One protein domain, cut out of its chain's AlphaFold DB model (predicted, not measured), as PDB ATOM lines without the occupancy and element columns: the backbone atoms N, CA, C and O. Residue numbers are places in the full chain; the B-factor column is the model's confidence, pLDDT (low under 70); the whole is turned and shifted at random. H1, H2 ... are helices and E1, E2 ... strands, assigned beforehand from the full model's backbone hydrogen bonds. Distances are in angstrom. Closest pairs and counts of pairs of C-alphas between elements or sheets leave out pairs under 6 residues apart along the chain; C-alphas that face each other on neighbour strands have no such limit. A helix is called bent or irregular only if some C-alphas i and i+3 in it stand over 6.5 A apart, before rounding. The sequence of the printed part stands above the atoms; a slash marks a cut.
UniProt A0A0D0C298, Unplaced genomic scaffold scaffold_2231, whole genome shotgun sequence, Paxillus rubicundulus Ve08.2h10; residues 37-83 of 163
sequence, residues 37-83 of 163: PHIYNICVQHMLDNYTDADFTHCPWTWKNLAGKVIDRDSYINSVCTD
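AT A GLANCE: This is residues 37 to 83 of the 163 residues of an uncharacterized protein of Paxillus rubicundulus Ve08.2h10 (UniProt A0A0D0C298). A small two-stranded hairpin, E1 and E2, sits at one end of an elongated model, and E2 is followed directly, with 0 residues between them, by a short helix, H2, which turns off from the strand and leads back toward the other end. There a longer helix, H1, sticks out with its residues 37 to 47 as a free arm, and a long loop, residues 50 to 61, joins H1 to the hairpin. The printed part has 47 residues with two named helices and two named strands, in the order H1, E1, E2, H2; the sheet has the order E1, E2 and is antiparallel. The class is mixed, helices and strands. The whole is loose, with a radius of gyration of the C-alphas of 13.3 A and spans of 37 by 21 by 20 A.

IN THESE COORDINATES: E1 is residues 62 to 64 and measures 7.2 A from first to last C-alpha; C-alpha 62 is at (90.524, 102.010, 114.222). E2 is residues 70 to 72, 6.6 A long. H2 is residues 73 to 81, 12.2 A from first to last C-alpha, and its C-alpha 81 is at (99.471, 88.197, 120.390). H1 is residues 37 to 49, 18.1 A long, from C-alpha 37 at (115.590, 84.094, 97.224) to C-alpha 49 at (109.452, 85.333, 114.229).

HOW THE PARTS SIT: E1 and E2 form a hairpin of antiparallel neighbour strands, with 150 degrees between their directions. The C-alphas of Trp 63 and Ile 71 face each other at 5.4 A. N 71 and O 63 are within hydrogen-bond range at 2.8 A, and N 63 and O 71 at 3.1 A. The closest C-alphas of E1 and H2 are those of Thr 62 and Arg 73, 5.6 A apart, while the centres of the two elements are 12.7 A apart. H1 is apart from H2 and from E2. In H1 and H2 every O i to N i+4 pair is within hydrogen-bond range, and neither helix is bent.

THE WHOLE: The two C-alphas farthest apart are those of His 38 and Val 70, at 36.7 A. Residues 37 to 47, which belong to H1, stand free; the body without them has 36 residues and spans 29 by 19 by 14 A. The link from H1 to E1 is long, with 12 residues, and its C-alphas lie 6 to 14 A from the mean of all C-alphas. The links from E1 to E2 and from E2 to H2 are tight. The printed part has no cut. The mean pLDDT of the printed part is 92.5, and no printed residue is under 70.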
ATOM      1  N   PRO A  37     116.620  84.847  96.502       82.50
ATOM      2  CA  PRO A  37     115.590  84.094  97.224       82.50
ATOM      3  C   PRO A  37     115.959  83.724  98.667       82.50
ATOM      4  O   PRO A  37     115.082  83.673  99.525       82.50
ATOM      5  N   HIS A  38     117.239  83.477  98.959       81.00
ATOM      6  CA  HIS A  38     117.695  83.171 100.317       81.00
ATOM      7  C   HIS A  38     117.608  84.401 101.225       81.00
ATOM      8  O   HIS A  38     117.166  84.285 102.365       81.00
ATOM      9  N   ILE A  39     117.949  85.584 100.700       87.06
ATOM     10  CA  ILE A  39     117.782  86.856 101.417       87.06
ATOM     11  C   ILE A  39     116.301  87.091 101.724       87.06
ATOM     12  O   ILE A  39     115.960  87.358 102.872       87.06
ATOM     13  N   TYR A  40     115.414  86.910 100.738       89.38
ATOM     14  CA  TYR A  40     113.969  87.001 100.968       89.38
ATOM     15  C   TYR A  40     113.493  86.016 102.034       89.38
ATOM     16  O   TYR A  40     112.736  86.413 102.915       89.38
ATOM     17  N   ASN A  41     113.963  84.764 102.001       89.31
ATOM     18  CA  ASN A  41     113.617  83.787 103.029       89.31
ATOM     19  C   ASN A  41     114.035  84.267 104.420       89.31
ATOM     20  O   ASN A  41     113.211  84.263 105.322       89.31
ATOM     21  N   ILE A  42     115.273  84.739 104.587       89.50
ATOM     22  CA  ILE A  42     115.757  85.279 105.865       89.50
ATOM     23  C   ILE A  42     114.886  86.451 106.330       89.50
ATOM     24  O   ILE A  42     114.433  86.455 107.473       89.50
ATOM     25  N   CYS A  43     114.609  87.421 105.454       92.50
ATOM     26  CA  CYS A  43     113.771  88.570 105.791       92.50
ATOM     27  C   CYS A  43     112.367  88.146 106.236       92.50
ATOM     28  O   CYS A  43     111.893  88.619 107.265       92.50
ATOM     29  N   VAL A  44     111.721  87.240 105.496       92.75
ATOM     30  CA  VAL A  44     110.382  86.742 105.835       92.75
ATOM     31  C   VAL A  44     110.403  85.993 107.164       92.75
ATOM     32  O   VAL A  44     109.562  86.269 108.009       92.75
ATOM     33  N   GLN A  45     111.373  85.103 107.391       91.88
ATOM     34  CA  GLN A  45     111.468  84.373 108.659       91.88
ATOM     35  C   GLN A  45     111.656  85.336 109.842       91.88
ATOM     36  O   GLN A  45     110.936  85.219 110.823       91.88
ATOM     37  N   HIS A  46     112.511  86.357 109.717       93.44
ATOM     38  CA  HIS A  46     112.633  87.385 110.757       93.44
ATOM     39  C   HIS A  46     111.332  88.158 110.993       93.44
ATOM     40  O   HIS A  46     110.997  88.437 112.143       93.44
ATOM     41  N   MET A  47     110.595  88.511 109.937       92.75
ATOM     42  CA  MET A  47     109.296  89.178 110.082       92.75
ATOM     43  C   MET A  47     108.281  88.285 110.800       92.75
ATOM     44  O   MET A  47     107.562  88.769 111.665       92.75
ATOM     45  N   LEU A  48     108.239  86.993 110.464       92.94
ATOM     46  CA  LEU A  48     107.335  86.020 111.080       92.94
ATOM     47  C   LEU A  48     107.687  85.764 112.549       92.94
ATOM     48  O   LEU A  48     106.788  85.757 113.383       92.94
ATOM     49  N   ASP A  49     108.973  85.613 112.868       91.44
ATOM     50  CA  ASP A  49     109.452  85.333 114.229       91.44
ATOM     51  C   ASP A  49     109.167  86.486 115.205       91.44
ATOM     52  O   ASP A  49     109.044  86.255 116.402       91.44
ATOM     53  N   ASN A  50     109.047  87.720 114.704       93.81
ATOM     54  CA  ASN A  50     108.763  88.912 115.513       93.81
ATOM     55  C   ASN A  50     107.332  89.439 115.314       93.81
ATOM     56  O   ASN A  50     106.991  90.511 115.813       93.81
ATOM     57  N   TYR A  51     106.489  88.730 114.557       92.31
ATOM     58  CA  TYR A  51     105.157  89.210 114.184       92.31
ATOM     59  C   TYR A  51     104.255  89.440 115.403       92.31
ATOM     60  O   TYR A  51     103.530  90.432 115.459       92.31
ATOM     61  N   THR A  52     104.317  88.548 116.392       94.56
ATOM     62  CA  THR A  52     103.521  88.630 117.626       94.56
ATOM     63  C   THR A  52     103.915  89.802 118.523       94.56
ATOM     64  O   THR A  52     103.100  90.243 119.331       94.56
ATOM     65  N   ASP A  53     105.132  90.319 118.341       94.06
ATOM     66  CA  ASP A  53     105.724  91.424 119.102       94.06
ATOM     67  C   ASP A  53     105.694  92.753 118.325       94.06
ATOM     68  O   ASP A  53     106.371  93.717 118.691       94.06
ATOM     69  N   ALA A  54     104.937  92.816 117.224       92.00
ATOM     70  CA  ALA A  54     104.856  94.004 116.388       92.00
ATOM     71  C   ALA A  54     104.347  95.232 117.169       92.00
ATOM     72  O   ALA A  54     103.383  95.167 117.933       92.00
ATOM     73  N   ASP A  55     104.990  96.380 116.940       93.25
ATOM     74  CA  ASP A  55     104.631  97.645 117.578       93.25
ATOM     75  C   ASP A  55     103.515  98.367 116.803       93.25
ATOM     76  O   ASP A  55     103.688  98.785 115.656       93.25
ATOM     77  N   PHE A  56     102.369  98.550 117.464       92.81
ATOM     78  CA  PHE A  56     101.191  99.243 116.933       92.81
ATOM     79  C   PHE A  56     100.957 100.624 117.569       92.81
ATOM     80  O   PHE A  56      99.899 101.223 117.362       92.81
ATOM     81  N   THR A  57     101.911 101.160 118.340       92.81
ATOM     82  CA  THR A  57     101.778 102.455 119.041       92.81
ATOM     83  C   THR A  57     101.447 103.617 118.105       92.81
ATOM     84  O   THR A  57     100.686 104.515 118.470       92.81
ATOM     85  N   HIS A  58     101.976 103.584 116.881       94.25
ATOM     86  CA  HIS A  58     101.754 104.603 115.857       94.25
ATOM     87  C   HIS A  58     100.561 104.315 114.931       94.25
ATOM     88  O   HIS A  58     100.275 105.109 114.032       94.25
ATOM     89  N   CYS A  59      99.842 103.207 115.135       91.88
ATOM     90  CA  CYS A  59      98.655 102.883 114.353       91.88
ATOM     91  C   CYS A  59      97.413 103.635 114.872       91.88
ATOM     92  O   CYS A  59      97.260 103.834 116.083       91.88
ATOM     93  N   PRO A  60      96.478 104.022 113.981       95.62
ATOM     94  CA  PRO A  60      95.184 104.556 114.388       95.62
ATOM     95  C   PRO A  60      94.428 103.596 115.313       95.62
ATOM     96  O   PRO A  60      94.551 102.380 115.194       95.62
ATOM     97  N   TRP A  61      93.577 104.140 116.185       95.94
ATOM     98  CA  TRP A  61      92.712 103.350 117.073       95.94
ATOM     99  C   TRP A  61      91.746 102.434 116.318       95.94
ATOM    100  O   TRP A  61      91.362 101.387 116.823       95.94
ATOM    101  N   THR A  62      91.355 102.828 115.104       97.12
ATOM    102  CA  THR A  62      90.524 102.010 114.222       97.12
ATOM    103  C   THR A  62      90.934 102.193 112.767       97.12
ATOM    104  O   THR A  62      91.395 103.265 112.366       97.12
ATOM    105  N   TRP A  63      90.739 101.157 111.956       95.81
ATOM    106  CA  TRP A  63      90.898 101.219 110.501       95.81
ATOM    107  C   TRP A  63      89.896 100.300 109.806       95.81
ATOM    108  O   TRP A  63      89.256  99.468 110.442       95.81
ATOM    109  N   LYS A  64      89.731 100.454 108.489       95.38
ATOM    110  CA  LYS A  64      88.915  99.542 107.679       95.38
ATOM    111  C   LYS A  64      89.814  98.551 106.957       95.38
ATOM    112  O   LYS A  64      90.821  98.953 106.378       95.38
ATOM    113  N   ASN A  65      89.449  97.274 106.980       90.25
ATOM    114  CA  ASN A  65      90.099  96.282 106.126       90.25
ATOM    115  C   ASN A  65      89.598  96.377 104.672       90.25
ATOM    116  O   ASN A  65      88.738  97.196 104.346       90.25
ATOM    117  N   LEU A  66      90.116  95.504 103.802       85.62
ATOM    118  CA  LEU A  66      89.712  95.424 102.392       85.62
ATOM    119  C   LEU A  66      88.207  95.155 102.198       85.62
ATOM    120  O   LEU A  66      87.639  95.591 101.204       85.62
ATOM    121  N   ALA A  67      87.554  94.502 103.162       85.69
ATOM    122  CA  ALA A  67      86.111  94.255 103.165       85.69
ATOM    123  C   ALA A  67      85.290  95.428 103.749       85.69
ATOM    124  O   ALA A  67      84.081  95.316 103.933       85.69
ATOM    125  N   GLY A  68      85.926  96.551 104.098       90.12
ATOM    126  CA  GLY A  68      85.269  97.709 104.709       90.12
ATOM    127  C   GLY A  68      84.889  97.529 106.184       90.12
ATOM    128  O   GLY A  68      84.336  98.461 106.777       90.12
ATOM    129  N   LYS A  69      85.209  96.379 106.794       91.94
ATOM    130  CA  LYS A  69      84.962  96.089 108.212       91.94
ATOM    131  C   LYS A  69      85.881  96.946 109.073       91.94
ATOM    132  O   LYS A  69      87.091  96.982 108.847       91.94
ATOM    133  N   VAL A  70      85.295  97.621 110.061       95.75
ATOM    134  CA  VAL A  70      86.049  98.389 111.057       95.75
ATOM    135  C   VAL A  70      86.759  97.414 111.992       95.75
ATOM    136  O   VAL A  70      86.127  96.541 112.585       95.75
ATOM    137  N   ILE A  71      88.072  97.564 112.090       95.62
ATOM    138  CA  ILE A  71      88.948  96.846 113.004       95.62
ATOM    139  C   ILE A  71      89.297  97.795 114.144       95.62
ATOM    140  O   ILE A  71      89.748  98.915 113.900       95.62
ATOM    141  N   ASP A  72      89.068  97.333 115.369       96.81
ATOM    142  CA  ASP A  72      89.549  97.972 116.588       96.81
ATOM    143  C   ASP A  72      90.996  97.553 116.865       96.81
ATOM    144  O   ASP A  72      91.338  96.371 116.752       96.81
ATOM    145  N   ARG A  73      91.847  98.523 117.212       95.31
ATOM    146  CA  ARG A  73      93.280  98.292 117.393       95.31
ATOM    147  C   ARG A  73      93.568  97.313 118.521       95.31
ATOM    148  O   ARG A  73      94.368  96.405 118.327       95.31
ATOM    149  N   ASP A  74      92.939  97.481 119.677       95.56
ATOM    150  CA  ASP A  74      93.253  96.664 120.850       95.56
ATOM    151  C   ASP A  74      92.738  95.228 120.648       95.56
ATOM    152  O   ASP A  74      93.440  94.263 120.959       95.56
ATOM    153  N   SER A  75      91.574  95.072 120.005       95.38
ATOM    154  CA  SER A  75      91.089  93.769 119.539       95.38
ATOM    155  C   SER A  75      92.057  93.111 118.554       95.38
ATOM    156  O   SER A  75      92.289  91.907 118.655       95.38
ATOM    157  N   TYR A  76      92.600  93.869 117.598       95.12
ATOM    158  CA  TYR A  76      93.558  93.350 116.624       95.12
ATOM    159  C   TYR A  76      94.864  92.917 117.293       95.12
ATOM    160  O   TYR A  76      95.313  91.798 117.054       95.12
ATOM    161  N   ILE A  77      95.431  93.754 118.171       95.19
ATOM    162  CA  ILE A  77      96.646  93.438 118.937       95.19
ATOM    163  C   ILE A  77      96.444  92.142 119.720       95.19
ATOM    164  O   ILE A  77      97.266  91.239 119.622       95.19
ATOM    165  N   ASN A  78      95.319  92.005 120.429       94.69
ATOM    166  CA  ASN A  78      95.027  90.785 121.176       94.69
ATOM    167  C   ASN A  78      95.004  89.543 120.265       94.69
ATOM    168  O   ASN A  78      95.570  88.514 120.618       94.69
ATOM    169  N   SER A  79      94.413  89.640 119.068       93.56
ATOM    170  CA  SER A  79      94.441  88.550 118.080       93.56
ATOM    171  C   SER A  79      95.841  88.261 117.530       93.56
ATOM    172  O   SER A  79      96.162  87.105 117.272       93.56
ATOM    173  N   VAL A  80      96.692  89.274 117.356       94.31
ATOM    174  CA  VAL A  80      98.086  89.089 116.917       94.31
ATOM    175  C   VAL A  80      98.904  88.382 117.998       94.31
ATOM    176  O   VAL A  80      99.600  87.417 117.695       94.31
ATOM    177  N   CYS A  81      98.757  88.792 119.259       93.62
ATOM    178  CA  CYS A  81      99.471  88.197 120.390       93.62
ATOM    179  C   CYS A  81      99.103  86.726 120.643       93.62
ATOM    180  O   CYS A  81      99.876  86.012 121.274       93.62
ATOM    181  N   THR A  82      97.958  86.246 120.143       93.06
ATOM    182  CA  THR A  82      97.594  84.816 120.210       93.06
ATOM    183  C   THR A  82      98.315  83.925 119.192       93.06
ATOM    184  O   THR A  82      97.996  82.745 119.105       93.06
ATOM    185  N   ASP A  83      99.266  84.470 118.429       93.44
ATOM    186  CA  ASP A  83      99.997  83.776 117.363       93.44
ATOM    187  C   ASP A  83      99.072  83.082 116.337       93.44
ATOM    188  O   ASP A  83      99.001  81.850 116.243       93.44
TER     189      ASP A  83